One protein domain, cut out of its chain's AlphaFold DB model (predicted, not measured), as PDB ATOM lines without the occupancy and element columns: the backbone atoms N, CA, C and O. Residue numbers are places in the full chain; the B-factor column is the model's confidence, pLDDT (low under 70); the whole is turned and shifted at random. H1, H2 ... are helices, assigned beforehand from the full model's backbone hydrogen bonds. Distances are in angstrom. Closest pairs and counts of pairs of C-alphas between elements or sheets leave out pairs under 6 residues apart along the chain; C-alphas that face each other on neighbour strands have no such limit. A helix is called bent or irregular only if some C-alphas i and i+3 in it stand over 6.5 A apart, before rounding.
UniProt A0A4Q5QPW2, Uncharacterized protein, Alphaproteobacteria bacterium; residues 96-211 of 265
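Overview. This is residues 96 to 211 of the 265 residues of an uncharacterized protein of Alphaproteobacteria bacterium (UniProt A0A4Q5QPW2). One helix, H1, forms the core: H2 and H5 run alongside it, H3 crosses it at a steep tilt, and H4 lies across it near residues 111 to 117. From this helical body a loop sticks out with residues 139 to 145, and a tail with residues 203 to 211. The printed part has 116 residues with five named helices, H1 to H5 in chain order, and no named strand; its class is all helix. It is compact, with a radius of gyration of the C-alphas of 14.7 A and spans of 42 by 35 by 29 A.

Along the chain. Find C-alpha 104 at (-107.009, 65.491, 6.902); from there H1, residues 104 to 117, runs 19.9 A. Next come H2, residues 121 to 133, and H3, residues 154 to 166, each 18.2 A long. H4, residues 168 to 178, spans 14.6 A and is only just irregular: C-alphas 170 and 173 are 6.9 A apart. H5, residues 184 to 199, runs 22.4 A to C-alpha 199 at (-116.426, 53.386, 25.759).

Arrangement. Start at the hub, H1. It touches H2, closest at C-alphas 112 and 124, 5.0 A apart; this helical hairpin has a shallow tilt of 22 degrees, opposite ways. H1 touches H3 at C-alphas 108 and 160, 5.7 A, a steep tilt of 48 degrees. With residues 111 to 117 alone it touches H4, at C-alphas 114 and 170, 5.8 A, about perpendicular at 74 degrees. H1 touches H5 at C-alphas 117 and 195, 4.0 A, a shallow tilt of 22 degrees, the same way. H4 touches H5 at C-alphas 178 and 187, 4.4 A. H3 and H5 are apart. Every O i to N i+4 pair is within hydrogen-bond range in H1, H2, H3 and H5; in H4, 5 of 7 are.

Size, cuts and confidence. The C-alphas of Pro 143 and Ser 169, 43.6 A apart, are the farthest. The printed part has no cut; the link from H2 to H3 is long, 20 residues. Look for pLDDT under 70 at residues 204 to 210.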
ATOM      1  N   TRP A  96     -95.352  63.390  15.306       97.56
ATOM      2  CA  TRP A  96     -96.556  63.963  15.890       97.56
ATOM      3  C   TRP A  96     -96.276  65.369  16.422       97.56
ATOM      4  O   TRP A  96     -95.431  65.572  17.294       97.56
ATOM      5  N   THR A  97     -97.012  66.354  15.906       95.88
ATOM      6  CA  THR A  97     -96.903  67.768  16.317       95.88
ATOM      7  C   THR A  97     -98.216  68.338  16.855       95.88
ATOM      8  O   THR A  97     -98.276  69.509  17.221       95.88
ATOM      9  N   GLY A  98     -99.250  67.500  16.963       94.69
ATOM     10  CA  GLY A  98    -100.602  67.879  17.364       94.69
ATOM     11  C   GLY A  98    -101.633  67.544  16.290       94.69
ATOM     12  O   GLY A  98    -101.302  67.323  15.127       94.69
ATOM     13  N   VAL A  99    -102.907  67.498  16.689       95.19
ATOM     14  CA  VAL A  99    -104.003  67.163  15.767       95.19
ATOM     15  C   VAL A  99    -104.241  68.270  14.736       95.19
ATOM     16  O   VAL A  99    -104.506  67.969  13.581       95.19
ATOM     17  N   GLU A 100    -104.061  69.538  15.107       92.19
ATOM     18  CA  GLU A 100    -104.322  70.701  14.241       92.19
ATOM     19  C   GLU A 100    -103.474  70.703  12.955       92.19
ATOM     20  O   GLU A 100    -103.932  71.092  11.884       92.19
ATOM     21  N   THR A 101    -102.228  70.236  13.047       92.25
ATOM     22  CA  THR A 101    -101.269  70.176  11.932       92.25
ATOM     23  C   THR A 101    -101.276  68.830  11.213       92.25
ATOM     24  O   THR A 101    -100.592  68.668  10.201       92.25
ATOM     25  N   ALA A 102    -102.035  67.851  11.715       95.06
ATOM     26  CA  ALA A 102    -102.087  66.520  11.140       95.06
ATOM     27  C   ALA A 102    -102.803  66.517   9.783       95.06
ATOM     28  O   ALA A 102    -103.581  67.412   9.446       95.06
ATOM     29  N   SER A 103    -102.556  65.474   8.991       95.19
ATOM     30  CA  SER A 103    -103.214  65.304   7.694       95.19
ATOM     31  C   SER A 103    -104.743  65.134   7.835       95.19
ATOM     32  O   SER A 103    -105.215  64.656   8.871       95.19
ATOM     33  N   PRO A 104    -105.544  65.467   6.801       95.12
ATOM     34  CA  PRO A 104    -107.009  65.491   6.902       95.12
ATOM     35  C   PRO A 104    -107.648  64.201   7.434       95.12
ATOM     36  O   PRO A 104    -108.531  64.244   8.287       95.12
ATOM     37  N   HIS A 105    -107.172  63.040   6.977       93.19
ATOM     38  CA  HIS A 105    -107.698  61.749   7.423       93.19
ATOM     39  C   HIS A 105    -107.360  61.454   8.890       93.19
ATOM     40  O   HIS A 105    -108.165  60.848   9.593       93.19
ATOM     41  N   VAL A 106    -106.200  61.912   9.375       95.94
ATOM     42  CA  VAL A 106    -105.806  61.773  10.782       95.94
ATOM     43  C   VAL A 106    -106.698  62.635  11.668       95.94
ATOM     44  O   VAL A 106    -107.192  62.140  12.677       95.94
ATOM     45  N   ARG A 107    -106.969  63.885  11.269       95.75
ATOM     46  CA  ARG A 107    -107.879  64.784  11.998       95.75
ATOM     47  C   ARG A 107    -109.290  64.215  12.085       95.75
ATOM     48  O   ARG A 107    -109.845  64.113  13.175       95.75
ATOM     49  N   ALA A 108    -109.830  63.753  10.959       95.06
ATOM     50  CA  ALA A 108    -111.141  63.117  10.906       95.06
ATOM     51  C   ALA A 108    -111.232  61.876  11.814       95.06
ATOM     52  O   ALA A 108    -112.157  61.752  12.618       95.06
ATOM     53  N   MET A 109    -110.238  60.982  11.750       95.12
ATOM     54  CA  MET A 109    -110.198  59.801  12.618       95.12
ATOM     55  C   MET A 109    -110.015  60.162  14.095       95.12
ATOM     56  O   MET A 109    -110.601  59.512  14.959       95.12
ATOM     57  N   PHE A 110    -109.245  61.209  14.399       96.94
ATOM     58  CA  PHE A 110    -109.078  61.700  15.763       96.94
ATOM     59  C   PHE A 110    -110.415  62.162  16.346       96.94
ATOM     60  O   PHE A 110    -110.743  61.783  17.469       96.94
ATOM     61  N   VAL A 111    -111.218  62.909  15.577       96.25
ATOM     62  CA  VAL A 111    -112.570  63.324  15.989       96.25
ATOM     63  C   VAL A 111    -113.454  62.111  16.277       96.25
ATOM     64  O   VAL A 111    -114.072  62.053  17.340       96.25
ATOM     65  N   ALA A 112    -113.469  61.112  15.391       94.81
ATOM     66  CA  ALA A 112    -114.248  59.891  15.602       94.81
ATOM     67  C   ALA A 112    -113.841  59.161  16.896       94.81
ATOM     68  O   ALA A 112    -114.696  58.719  17.669       94.81
ATOM     69  N   PHE A 113    -112.537  59.071  17.177       96.12
ATOM     70  CA  PHE A 113    -112.035  58.463  18.410       96.12
ATOM     71  C   PHE A 113    -112.353  59.299  19.649       96.12
ATOM     72  O   PHE A 113    -112.685  58.731  20.686       96.12
ATOM     73  N   ALA A 114    -112.295  60.626  19.552       96.69
ATOM     74  CA  ALA A 114    -112.617  61.527  20.650       96.69
ATOM     75  C   ALA A 114    -114.113  61.487  21.011       96.69
ATOM     76  O   ALA A 114    -114.448  61.352  22.187       96.69
ATOM     77  N   LEU A 115    -115.006  61.472  20.012       95.56
ATOM     78  CA  LEU A 115    -116.448  61.233  20.199       95.56
ATOM     79  C   LEU A 115    -116.707  59.888  20.877       95.56
ATOM     80  O   LEU A 115    -117.470  59.811  21.843       95.56
ATOM     81  N   HIS A 116    -116.026  58.831  20.426       95.25
ATOM     82  CA  HIS A 116    -116.143  57.518  21.058       95.25
ATOM     83  C   HIS A 116    -115.646  57.546  22.507       95.25
ATOM     84  O   HIS A 116    -116.361  57.100  23.398       95.25
ATOM     85  N   ALA A 117    -114.479  58.135  22.779       95.75
ATOM     86  CA  ALA A 117    -113.915  58.244  24.127       95.75
ATOM     87  C   ALA A 117    -114.822  59.031  25.092       95.75
ATOM     88  O   ALA A 117    -114.944  58.659  26.263       95.75
ATOM     89  N   ALA A 118    -115.498  60.069  24.592       95.62
ATOM     90  CA  ALA A 118    -116.498  60.851  25.319       95.62
ATOM     91  C   ALA A 118    -117.840  60.114  25.506       95.62
ATOM     92  O   ALA A 118    -118.731  60.620  26.181       95.62
ATOM     93  N   ARG A 119    -117.982  58.895  24.961       94.69
ATOM     94  CA  ARG A 119    -119.209  58.076  24.946       94.69
ATOM     95  C   ARG A 119    -120.347  58.663  24.109       94.69
ATOM     96  O   ARG A 119    -121.494  58.247  24.261       94.69
ATOM     97  N   HIS A 120    -120.037  59.550  23.167       94.56
ATOM     98  CA  HIS A 120    -120.988  60.071  22.185       94.56
ATOM     99  C   HIS A 120    -121.120  59.077  21.022       94.56
ATOM    100  O   HIS A 120    -120.734  59.341  19.884       94.56
ATOM    101  N   ARG A 121    -121.615  57.869  21.328       89.31
ATOM    102  CA  ARG A 121    -121.589  56.720  20.408       89.31
ATOM    103  C   ARG A 121    -122.326  56.987  19.098       89.31
ATOM    104  O   ARG A 121    -121.830  56.610  18.043       89.31
ATOM    105  N   GLU A 122    -123.498  57.609  19.168       90.69
ATOM    106  CA  GLU A 122    -124.300  57.921  17.980       90.69
ATOM    107  C   GLU A 122    -123.572  58.913  17.072       90.69
ATOM    108  O   GLU A 122    -123.449  58.670  15.877       90.69
ATOM    109  N   GLU A 123    -122.991  59.970  17.641       92.94
ATOM    110  CA  GLU A 123    -122.205  60.940  16.878       92.94
ATOM    111  C   GLU A 123    -120.943  60.326  16.268       92.94
ATOM    112  O   GLU A 123    -120.612  60.637  15.127       92.94
ATOM    113  N   ALA A 124    -120.252  59.440  16.992       92.19
ATOM    114  CA  ALA A 124    -119.082  58.739  16.470       92.19
ATOM    115  C   ALA A 124    -119.448  57.855  15.265       92.19
ATOM    116  O   ALA A 124    -118.748  57.864  14.253       92.19
ATOM    117  N   VAL A 125    -120.565  57.120  15.343       89.94
ATOM    118  CA  VAL A 125    -121.062  56.290  14.233       89.94
ATOM    119  C   VAL A 125    -121.499  57.154  13.051       89.94
ATOM    120  O   VAL A 125    -121.142  56.836  11.917       89.94
ATOM    121  N   THR A 126    -122.212  58.255  13.298       91.94
ATOM    122  CA  THR A 126    -122.605  59.212  12.254       91.94
ATOM    123  C   THR A 126    -121.384  59.818  11.573       91.94
ATOM    124  O   THR A 126    -121.309  59.792  10.351       91.94
ATOM    125  N   CYS A 127    -120.383  60.260  12.338       92.12
ATOM    126  CA  CYS A 127    -119.120  60.792  11.823       92.12
ATOM    127  C   CYS A 127    -118.405  59.786  10.904       92.12
ATOM    128  O   CYS A 127    -118.027  60.123   9.783       92.12
ATOM    129  N   LEU A 128    -118.274  58.523  11.331       92.88
ATOM    130  CA  LEU A 128    -117.685  57.465  10.499       92.88
ATOM    131  C   LEU A 128    -118.528  57.165   9.248       92.88
ATOM    132  O   LEU A 128    -117.979  56.870   8.187       92.88
ATOM    133  N   GLY A 129    -119.853  57.251   9.365       91.88
ATOM    134  CA  GLY A 129    -120.786  57.116   8.253       91.88
ATOM    135  C   GLY A 129    -120.647  58.224   7.213       91.88
ATOM    136  O   GLY A 129    -120.534  57.931   6.027       91.88
ATOM    137  N   GLU A 130    -120.594  59.482   7.651       93.19
ATOM    138  CA  GLU A 130    -120.375  60.655   6.799       93.19
ATOM    139  C   GLU A 130    -119.027  60.566   6.079       93.19
ATOM    140  O   GLU A 130    -118.964  60.756   4.865       93.19
ATOM    141  N   LEU A 131    -117.961  60.186   6.794       93.12
ATOM    142  CA  LEU A 131    -116.648  59.957   6.193       93.12
ATOM    143  C   LEU A 131    -116.711  58.876   5.113       93.12
ATOM    144  O   LEU A 131    -116.230  59.099   4.002       93.12
ATOM    145  N   SER A 132    -117.343  57.734   5.403       92.25
ATOM    146  CA  SER A 132    -117.485  56.652   4.428       92.25
ATOM    147  C   SER A 132    -118.323  57.059   3.217       92.25
ATOM    148  O   SER A 132    -117.981  56.667   2.104       92.25
ATOM    149  N   ALA A 133    -119.419  57.790   3.414       91.12
ATOM    150  CA  ALA A 133    -120.304  58.221   2.335       91.12
ATOM    151  C   ALA A 133    -119.681  59.330   1.472       91.12
ATOM    152  O   ALA A 133    -120.039  59.473   0.309       91.12
ATOM    153  N   SER A 134    -118.733  60.093   2.027       92.88
ATOM    154  CA  SER A 134    -118.025  61.166   1.318       92.88
ATOM    155  C   SER A 134    -116.943  60.682   0.354       92.88
ATOM    156  O   SER A 134    -116.412  61.475  -0.424       92.88
ATOM    157  N   LEU A 135    -116.572  59.400   0.420       91.88
ATOM    158  CA  LEU A 135    -115.562  58.845  -0.471       91.88
ATOM    159  C   LEU A 135    -116.083  58.789  -1.917       91.88
ATOM    160  O   LEU A 135    -117.261  58.494  -2.130       91.88
ATOM    161  N   PRO A 136    -115.214  59.006  -2.924       91.25
ATOM    162  CA  PRO A 136    -115.608  58.932  -4.325       91.25
ATOM    163  C   PRO A 136    -116.291  57.605  -4.672       91.25
ATOM    164  O   PRO A 136    -115.910  56.543  -4.159       91.25
ATOM    165  N   SER A 137    -117.262  57.676  -5.585       88.19
ATOM    166  CA  SER A 137    -117.933  56.504  -6.155       88.19
ATOM    167  C   SER A 137    -116.915  55.511  -6.716       88.19
ATOM    168  O   SER A 137    -115.992  55.882  -7.444       88.19
ATOM    169  N   GLY A 138    -117.114  54.235  -6.388       86.94
ATOM    170  CA  GLY A 138    -116.301  53.129  -6.886       86.94
ATOM    171  C   GLY A 138    -116.749  52.571  -8.237       86.94
ATOM    172  O   GLY A 138    -116.140  51.625  -8.720       86.94
ATOM    173  N   ALA A 139    -117.799  53.127  -8.855       85.94
ATOM    174  CA  ALA A 139    -118.448  52.527 -10.024       85.94
ATOM    175  C   ALA A 139    -117.527  52.377 -11.251       85.94
ATOM    176  O   ALA A 139    -117.750  51.504 -12.086       85.94
ATOM    177  N   ASN A 140    -116.496  53.222 -11.350       84.38
ATOM    178  CA  ASN A 140    -115.506  53.196 -12.432       84.38
ATOM    179  C   ASN A 140    -114.167  52.570 -12.004       84.38
ATOM    180  O   ASN A 140    -113.191  52.629 -12.754       84.38
ATOM    181  N   GLU A 141    -114.085  52.014 -10.796       89.06
ATOM    182  CA  GLU A 141    -112.893  51.309 -10.336       89.06
ATOM    183  C   GLU A 141    -112.858  49.893 -10.922       89.06
ATOM    184  O   GLU A 141    -113.883  49.245 -11.132       89.06
ATOM    185  N   GLY A 142    -111.651  49.405 -11.212       88.12
ATOM    186  CA  GLY A 142    -111.465  48.026 -11.653       88.12
ATOM    187  C   GLY A 142    -111.683  47.016 -10.516       88.12
ATOM    188  O   GLY A 142    -111.825  47.398  -9.354       88.12
ATOM    189  N   PRO A 143    -111.588  45.706 -10.805       90.25
ATOM    190  CA  PRO A 143    -111.789  44.643  -9.809       90.25
ATOM    191  C   PRO A 143    -110.775  44.666  -8.650       90.25
ATOM    192  O   PRO A 143    -110.963  43.986  -7.646       90.25
ATOM    193  N   ALA A 144    -109.689  45.428  -8.797       89.69
ATOM    194  CA  ALA A 144    -108.659  45.636  -7.785       89.69
ATOM    195  C   ALA A 144    -108.915  46.848  -6.868       89.69
ATOM    196  O   ALA A 144    -108.105  47.117  -5.982       89.69
ATOM    197  N   GLY A 145    -110.000  47.596  -7.092       91.00
ATOM    198  CA  GLY A 145    -110.297  48.829  -6.370       91.00
ATOM    199  C   GLY A 145    -109.460  50.026  -6.842       91.00
ATOM    200  O   GLY A 145    -108.947  50.031  -7.970       91.00
ATOM    201  N   PRO A 146    -109.331  51.068  -6.005       91.94
ATOM    202  CA  PRO A 146    -108.651  52.296  -6.378       91.94
ATOM    203  C   PRO A 146    -107.146  52.063  -6.540       91.94
ATOM    204  O   PRO A 146    -106.521  51.326  -5.781       91.94
ATOM    205  N   LEU A 147    -106.539  52.735  -7.520       90.00
ATOM    206  CA  LEU A 147    -105.089  52.669  -7.758       90.00
ATOM    207  C   LEU A 147    -104.287  53.572  -6.810       90.00
ATOM    208  O   LEU A 147    -103.087  53.372  -6.632       90.00
ATOM    209  N   ALA A 148    -104.939  54.566  -6.210       90.31
ATOM    210  CA  ALA A 148    -104.336  55.545  -5.315       90.31
ATOM    211  C   ALA A 148    -105.260  55.820  -4.126       90.31
ATOM    212  O   ALA A 148    -106.454  55.526  -4.177       90.31
ATOM    213  N   SER A 149    -104.707  56.387  -3.054       90.06
ATOM    214  CA  SER A 149    -105.485  56.766  -1.874       90.06
ATOM    215  C   SER A 149    -106.635  57.698  -2.246       90.06
ATOM    216  O   SER A 149    -106.450  58.673  -2.974       90.06
ATOM    217  N   LEU A 150    -107.815  57.399  -1.713       91.12
ATOM    218  CA  LEU A 150    -108.997  58.228  -1.893       91.12
ATOM    219  C   LEU A 150    -108.915  59.464  -0.994       91.12
ATOM    220  O   LEU A 150    -108.425  59.395   0.135       91.12
ATOM    221  N   ALA A 151    -109.415  60.589  -1.497       91.25
ATOM    222  CA  ALA A 151    -109.591  61.803  -0.715       91.25
ATOM    223  C   ALA A 151    -111.031  61.884  -0.199       91.25
ATOM    224  O   ALA A 151    -111.966  61.537  -0.919       91.25
ATOM    225  N   PHE A 152    -111.198  62.357   1.032       92.19
ATOM    226  CA  PHE A 152    -112.508  62.725   1.564       92.19
ATOM    227  C   PHE A 152    -112.993  64.039   0.950       92.19
ATOM    228  O   PHE A 152    -112.181  64.872   0.535       92.19
ATOM    229  N   ASP A 153    -114.309  64.245   0.951       94.31
ATOM    230  CA  ASP A 153    -114.904  65.532   0.593       94.31
ATOM    231  C   ASP A 153    -114.362  66.646   1.521       94.31
ATOM    232  O   ASP A 153    -114.466  66.526   2.752       94.31
ATOM    233  N   PRO A 154    -113.796  67.744   0.975       94.88
ATOM    234  CA  PRO A 154    -113.317  68.875   1.766       94.88
ATOM    235  C   PRO A 154    -114.355  69.458   2.732       94.88
ATOM    236  O   PRO A 154    -113.978  69.929   3.805       94.88
ATOM    237  N   ALA A 155    -115.647  69.417   2.393       95.62
ATOM    238  CA  ALA A 155    -116.714  69.905   3.263       95.62
ATOM    239  C   ALA A 155    -116.846  69.062   4.540       95.62
ATOM    240  O   ALA A 155    -117.046  69.610   5.626       95.62
ATOM    241  N   ILE A 156    -116.671  67.741   4.431       94.75
ATOM    242  CA  ILE A 156    -116.688  66.835   5.585       94.75
ATOM    243  C   ILE A 156    -115.452  67.052   6.452       94.75
ATOM    244  O   ILE A 156    -115.573  67.135   7.672       94.75
ATOM    245  N   ILE A 157    -114.276  67.227   5.845       95.06
ATOM    246  CA  ILE A 157    -113.056  67.560   6.595       95.06
ATOM    247  C   ILE A 157    -113.222  68.876   7.358       95.06
ATOM    248  O   ILE A 157    -112.930  68.921   8.548       95.06
ATOM    249  N   LEU A 158    -113.765  69.917   6.721       94.94
ATOM    250  CA  LEU A 158    -114.037  71.191   7.384       94.94
ATOM    251  C   LEU A 158    -115.016  71.033   8.559       94.94
ATOM    252  O   LEU A 158    -114.835  71.653   9.606       94.94
ATOM    253  N   ALA A 159    -116.043  70.191   8.416       93.75
ATOM    254  CA  ALA A 159    -116.965  69.892   9.509       93.75
ATOM    255  C   ALA A 159    -116.261  69.202  10.693       93.75
ATOM    256  O   ALA A 159    -116.561  69.521  11.845       93.75
ATOM    257  N   MET A 160    -115.305  68.303  10.430       93.56
ATOM    258  CA  MET A 160    -114.480  67.680  11.473       93.56
ATOM    259  C   MET A 160    -113.540  68.690  12.136       93.56
ATOM    260  O   MET A 160    -113.447  68.723  13.361       93.56
ATOM    261  N   ASP A 161    -112.906  69.558  11.351       93.62
ATOM    262  CA  ASP A 161    -112.017  70.605  11.860       93.62
ATOM    263  C   ASP A 161    -112.779  71.578  12.777       93.62
ATOM    264  O   ASP A 161    -112.316  71.913  13.867       93.62
ATOM    265  N   ASN A 162    -114.012  71.947  12.417       93.94
ATOM    266  CA  ASN A 162    -114.868  72.768  13.277       93.94
ATOM    267  C   ASN A 162    -115.173  72.092  14.625       93.94
ATOM    268  O   ASN A 162    -115.253  72.781  15.641       93.94
ATOM    269  N   ARG A 163    -115.320  70.758  14.664       90.94
ATOM    270  CA  ARG A 163    -115.514  70.015  15.923       90.94
ATOM    271  C   ARG A 163    -114.263  70.038  16.801       90.94
ATOM    272  O   ARG A 163    -114.404  70.142  18.016       90.94
ATOM    273  N   LEU A 164    -113.067  69.973  16.206       90.25
ATOM    274  CA  LEU A 164    -111.805  70.075  16.952       90.25
ATOM    275  C   LEU A 164    -111.686  71.419  17.681       90.25
ATOM    276  O   LEU A 164    -111.282  71.461  18.840       90.25
ATOM    277  N   VAL A 165    -112.099  72.504  17.024       90.12
ATOM    278  CA  VAL A 165    -112.032  73.860  17.590       90.12
ATOM    279  C   VAL A 165    -113.164  74.130  18.584       90.12
ATOM    280  O   VAL A 165    -112.956  74.807  19.591       90.12
ATOM    281  N   ALA A 166    -114.372  73.633  18.309       90.81
ATOM    282  CA  ALA A 166    -115.562  73.985  19.080       90.81
ATOM    283  C   ALA A 166    -115.628  73.322  20.465       90.81
ATOM    284  O   ALA A 166    -116.178  73.925  21.388       90.81
ATOM    285  N   ASP A 167    -115.088  72.109  20.627       89.81
ATOM    286  CA  ASP A 167    -115.217  71.343  21.869       89.81
ATOM    287  C   ASP A 167    -113.859  70.900  22.430       89.81
ATOM    288  O   ASP A 167    -113.372  69.786  22.226       89.81
ATOM    289  N   ALA A 168    -113.255  71.782  23.226       89.88
ATOM    290  CA  ALA A 168    -112.010  71.476  23.923       89.88
ATOM    291  C   ALA A 168    -112.146  70.300  24.910       89.88
ATOM    292  O   ALA A 168    -111.153  69.628  25.194       89.88
ATOM    293  N   SER A 169    -113.347  70.032  25.437       89.69
ATOM    294  CA  SER A 169    -113.573  68.935  26.387       89.69
ATOM    295  C   SER A 169    -113.543  67.566  25.705       89.69
ATOM    296  O   SER A 169    -113.071  66.594  26.300       89.69
ATOM    297  N   LEU A 170    -113.947  67.523  24.433       89.50
ATOM    298  CA  LEU A 170    -113.809  66.374  23.546       89.50
ATOM    299  C   LEU A 170    -112.334  66.104  23.213       89.50
ATOM    300  O   LEU A 170    -111.857  64.971  23.292       89.50
ATOM    301  N   VAL A 171    -111.599  67.157  22.844       93.38
ATOM    302  CA  VAL A 171    -110.243  67.044  22.285       93.38
ATOM    303  C   VAL A 171    -109.176  66.847  23.358       93.38
ATOM    304  O   VAL A 171    -108.287  66.012  23.186       93.38
ATOM    305  N   ALA A 172    -109.240  67.586  24.468       95.81
ATOM    306  CA  ALA A 172    -108.150  67.655  25.443       95.81
ATOM    307  C   ALA A 172    -107.729  66.291  26.035       95.81
ATOM    308  O   ALA A 172    -106.521  66.049  26.127       95.81
ATOM    309  N   PRO A 173    -108.645  65.367  26.401       96.94
ATOM    310  CA  PRO A 173    -108.254  64.049  26.901       96.94
ATOM    311  C   PRO A 173    -107.467  63.238  25.866       96.94
ATOM    312  O   PRO A 173    -106.412  62.692  26.185       96.94
ATOM    313  N   CYS A 174    -107.940  63.205  24.618       97.06
ATOM    314  CA  CYS A 174    -107.276  62.490  23.529       97.06
ATOM    315  C   CYS A 174    -105.956  63.159  23.132       97.06
ATOM    316  O   CYS A 174    -104.967  62.468  22.903       97.06
ATOM    317  N   ALA A 175    -105.901  64.493  23.114       96.69
ATOM    318  CA  ALA A 175    -104.686  65.241  22.799       96.69
ATOM    319  C   ALA A 175    -103.588  64.990  23.841       96.69
ATOM    320  O   ALA A 175    -102.424  64.822  23.479       96.69
ATOM    321  N   LYS A 176    -103.961  64.884  25.125       97.12
ATOM    322  CA  LYS A 176    -103.044  64.517  26.210       97.12
ATOM    323  C   LYS A 176    -102.483  63.101  26.050       97.12
ATOM    324  O   LYS A 176    -101.314  62.878  26.342       97.12
ATOM    325  N   VAL A 177    -103.301  62.145  25.609       97.50
ATOM    326  CA  VAL A 177    -102.829  60.780  25.315       97.50
ATOM    327  C   VAL A 177    -101.880  60.801  24.119       97.50
ATOM    328  O   VAL A 177    -100.772  60.280  24.202       97.50
ATOM    329  N   ALA A 178    -102.273  61.472  23.035       97.62
ATOM    330  CA  ALA A 178    -101.468  61.591  21.826       97.62
ATOM    331  C   ALA A 178    -100.103  62.255  22.078       97.62
ATOM    332  O   ALA A 178     -99.110  61.847  21.487       97.62
ATOM    333  N   SER A 179    -100.017  63.237  22.985       96.62
ATOM    334  CA  SER A 179     -98.752  63.916  23.301       96.62
ATOM    335  C   SER A 179     -97.725  63.034  24.022       96.62
ATOM    336  O   SER A 179     -96.583  63.453  24.187       96.62
ATOM    337  N   GLY A 180     -98.116  61.840  24.476       96.75
ATOM    338  CA  GLY A 180     -97.197  60.831  25.007       96.75
ATOM    339  C   GLY A 180     -96.412  60.075  23.929       96.75
ATOM    340  O   GLY A 180     -95.561  59.264  24.276       96.75
ATOM    341  N   HIS A 181     -96.682  60.339  22.648       98.12
ATOM    342  CA  HIS A 181     -96.150  59.591  21.513       98.12
ATOM    343  C   HIS A 181     -95.474  60.511  20.492       98.12
ATOM    344  O   HIS A 181     -95.908  61.641  20.264       98.12
ATOM    345  N   ALA A 182     -94.381  60.036  19.891       97.81
ATOM    346  CA  ALA A 182     -93.527  60.824  19.006       97.81
ATOM    347  C   ALA A 182     -93.993  60.836  17.547       97.81
ATOM    348  O   ALA A 182     -93.634  61.754  16.810       97.81
ATOM    349  N   TYR A 183     -94.777  59.845  17.120       98.38
ATOM    350  CA  TYR A 183     -95.150  59.638  15.722       98.38
ATOM    351  C   TYR A 183     -96.662  59.579  15.534       98.38
ATOM    352  O   TYR A 183     -97.407  59.174  16.425       98.38
ATOM    353  N   THR A 184     -97.125  59.962  14.346       97.94
ATOM    354  CA  THR A 184     -98.556  60.034  14.029       97.94
ATOM    355  C   THR A 184     -99.246  58.684  14.196       97.94
ATOM    356  O   THR A 184    -100.305  58.614  14.822       97.94
ATOM    357  N   THR A 185     -98.649  57.596  13.697       96.81
ATOM    358  CA  THR A 185     -99.254  56.265  13.829       96.81
ATOM    359  C   THR A 185     -99.352  55.844  15.296       96.81
ATOM    360  O   THR A 185    -100.401  55.356  15.718       96.81
ATOM    361  N   THR A 186     -98.313  56.077  16.106       97.62
ATOM    362  CA  THR A 186     -98.307  55.656  17.517       97.62
ATOM    363  C   THR A 186     -99.224  56.518  18.386       97.62
ATOM    364  O   THR A 186     -99.969  55.978  19.204       97.62
ATOM    365  N   ALA A 187     -99.294  57.826  18.122       97.94
ATOM    366  CA  ALA A 187    -100.266  58.727  18.735       97.94
ATOM    367  C   ALA A 187    -101.711  58.287  18.446       97.94
ATOM    368  O   ALA A 187    -102.526  58.176  19.363       97.94
ATOM    369  N   MET A 188    -102.031  57.958  17.192       97.50
ATOM    370  CA  MET A 188    -103.373  57.504  16.816       97.50
ATOM    371  C   MET A 188    -103.716  56.121  17.385       97.50
ATOM    372  O   MET A 188    -104.857  55.900  17.794       97.50
ATOM    373  N   MET A 189    -102.745  55.204  17.478       95.88
ATOM    374  CA  MET A 189    -102.921  53.920  18.170       95.88
ATOM    375  C   MET A 189    -103.242  54.112  19.657       95.88
ATOM    376  O   MET A 189    -104.117  53.427  20.195       95.88
ATOM    377  N   ALA A 190    -102.579  55.064  20.313       97.06
ATOM    378  CA  ALA A 190    -102.827  55.389  21.709       97.06
ATOM    379  C   ALA A 190    -104.215  56.004  21.921       97.06
ATOM    380  O   ALA A 190    -104.956  55.559  22.796       97.06
ATOM    381  N   VAL A 191    -104.614  56.958  21.074       97.19
ATOM    382  CA  VAL A 191    -105.954  57.568  21.119       97.19
ATOM    383  C   VAL A 191    -107.048  56.522  20.881       97.19
ATOM    384  O   VAL A 191    -108.040  56.494  21.608       97.19
ATOM    385  N   LEU A 192    -106.858  55.611  19.923       95.44
ATOM    386  CA  LEU A 192    -107.778  54.498  19.680       95.44
ATOM    387  C   LEU A 192    -107.891  53.566  20.896       95.44
ATOM    388  O   LEU A 192    -108.993  53.162  21.271       95.44
ATOM    389  N   THR A 193    -106.759  53.218  21.512       94.75
ATOM    390  CA  THR A 193    -106.721  52.362  22.708       94.75
ATOM    391  C   THR A 193    -107.456  53.029  23.866       94.75
ATOM    392  O   THR A 193    -108.362  52.430  24.444       94.75
ATOM    393  N   PHE A 194    -107.172  54.306  24.116       96.00
ATOM    394  CA  PHE A 194    -107.870  55.112  25.112       96.00
ATOM    395  C   PHE A 194    -109.383  55.173  24.860       96.00
ATOM    396  O   PHE A 194    -110.178  54.968  25.779       96.00
ATOM    397  N   ALA A 195    -109.810  55.394  23.615       95.50
ATOM    398  CA  ALA A 195    -111.229  55.425  23.271       95.50
ATOM    399  C   ALA A 195    -111.914  54.079  23.571       95.50
ATOM    400  O   ALA A 195    -113.014  54.048  24.135       95.50
ATOM    401  N   ARG A 196    -111.245  52.959  23.262       94.62
ATOM    402  CA  ARG A 196    -111.743  51.610  23.566       94.62
ATOM    403  C   ARG A 196    -111.834  51.330  25.061       94.62
ATOM    404  O   ARG A 196    -112.814  50.740  25.506       94.62
ATOM    405  N   GLU A 197    -110.864  51.789  25.843       94.88
ATOM    406  CA  GLU A 197    -110.905  51.678  27.304       94.88
ATOM    407  C   GLU A 197    -112.078  52.461  27.910       94.88
ATOM    408  O   GLU A 197    -112.706  52.006  28.867       94.88
ATOM    409  N   LYS A 198    -112.407  53.639  27.362       94.94
ATOM    410  CA  LYS A 198    -113.464  54.503  27.909       94.94
ATOM    411  C   LYS A 198    -114.880  54.080  27.545       94.94
ATOM    412  O   LYS A 198    -115.774  54.233  28.388       94.94
ATOM    413  N   ALA A 199    -115.091  53.597  26.323       92.12
ATOM    414  CA  ALA A 199    -116.426  53.386  25.759       92.12
ATOM    415  C   ALA A 199    -116.651  51.989  25.156       92.12
ATOM    416  O   ALA A 199    -117.720  51.715  24.608       92.12
ATOM    417  N   GLY A 200    -115.683  51.081  25.293       89.94
ATOM    418  CA  GLY A 200    -115.787  49.707  24.818       89.94
ATOM    419  C   GLY A 200    -115.482  49.570  23.327       89.94
ATOM    420  O   GLY A 200    -114.666  50.298  22.763       89.94
ATOM    421  N   VAL A 201    -116.115  48.592  22.679       86.94
ATOM    422  CA  VAL A 201    -115.738  48.143  21.333       86.94
ATOM    423  C   VAL A 201    -115.848  49.268  20.301       86.94
ATOM    424  O   VAL A 201    -116.937  49.750  20.000       86.94
ATOM    425  N   LEU A 202    -114.704  49.615  19.711       83.00
ATOM    426  CA  LEU A 202    -114.597  50.321  18.437       83.00
ATOM    427  C   LEU A 202    -113.904  49.369  17.465       83.00
ATOM    428  O   LEU A 202    -112.668  49.293  17.437       83.00
ATOM    429  N   ALA A 203    -114.707  48.550  16.787       75.69
ATOM    430  CA  ALA A 203    -114.215  47.433  15.996       75.69
ATOM    431  C   ALA A 203    -113.416  47.956  14.790       75.69
ATOM    432  O   ALA A 203    -113.980  48.664  13.954       75.69
ATOM    433  N   PRO A 204    -112.119  47.623  14.668       69.56
ATOM    434  CA  PRO A 204    -111.522  47.560  13.346       69.56
ATOM    435  C   PRO A 204    -112.124  46.309  12.685       69.56
ATOM    436  O   PRO A 204    -112.329  45.317  13.381       69.56
ATOM    437  N   GLY A 205    -112.437  46.293  11.392       52.28
ATOM    438  CA  GLY A 205    -112.732  45.011  10.734       52.28
ATOM    439  C   GLY A 205    -111.615  44.010  11.083       52.28
ATOM    440  O   GLY A 205    -110.457  44.267  10.779       52.28
ATOM    441  N   GLU A 206    -111.963  42.979  11.853       38.09
ATOM    442  CA  GLU A 206    -111.121  42.155  12.739       38.09
ATOM    443  C   GLU A 206    -109.696  41.817  12.251       38.09
ATOM    444  O   GLU A 206    -109.542  41.364  11.117       38.09
ATOM    445  N   GLN A 207    -108.686  41.900  13.147       40.56
ATOM    446  CA  GLN A 207    -107.514  40.993  13.200       40.56
ATOM    447  C   GLN A 207    -106.597  41.222  14.432       40.56
ATOM    448  O   GLN A 207    -106.108  42.333  14.633       40.56
ATOM    449  N   PRO A 208    -106.269  40.176  15.222       43.81
ATOM    450  CA  PRO A 208    -105.430  40.298  16.426       43.81
ATOM    451  C   PRO A 208    -103.912  40.366  16.154       43.81
ATOM    452  O   PRO A 208    -103.154  40.887  16.979       43.81
ATOM    453  N   ASN A 209    -103.448  39.880  14.995       55.59
ATOM    454  CA  ASN A 209    -102.027  39.860  14.640       55.59
ATOM    455  C   ASN A 209    -101.645  41.089  13.820       55.59
ATOM    456  O   ASN A 209    -102.297  41.403  12.824       55.59
ATOM    457  N   SER A 210    -100.540  41.740  14.189       63.84
ATOM    458  CA  SER A 210     -99.990  42.803  13.353       63.84
ATOM    459  C   SER A 210     -99.532  42.261  12.015       63.84
ATOM    460  O   SER A 210     -98.756  41.309  11.936       63.84
ATOM    461  N   ARG A 211    -100.032  42.900  10.961       85.06
ATOM    462  CA  ARG A 211     -99.582  42.689   9.590       85.06
ATOM    463  C   ARG A 211     -98.151  43.195   9.443       85.06
ATOM    464  O   ARG A 211     -97.746  44.101  10.171       85.06
TER     465      ARG A 211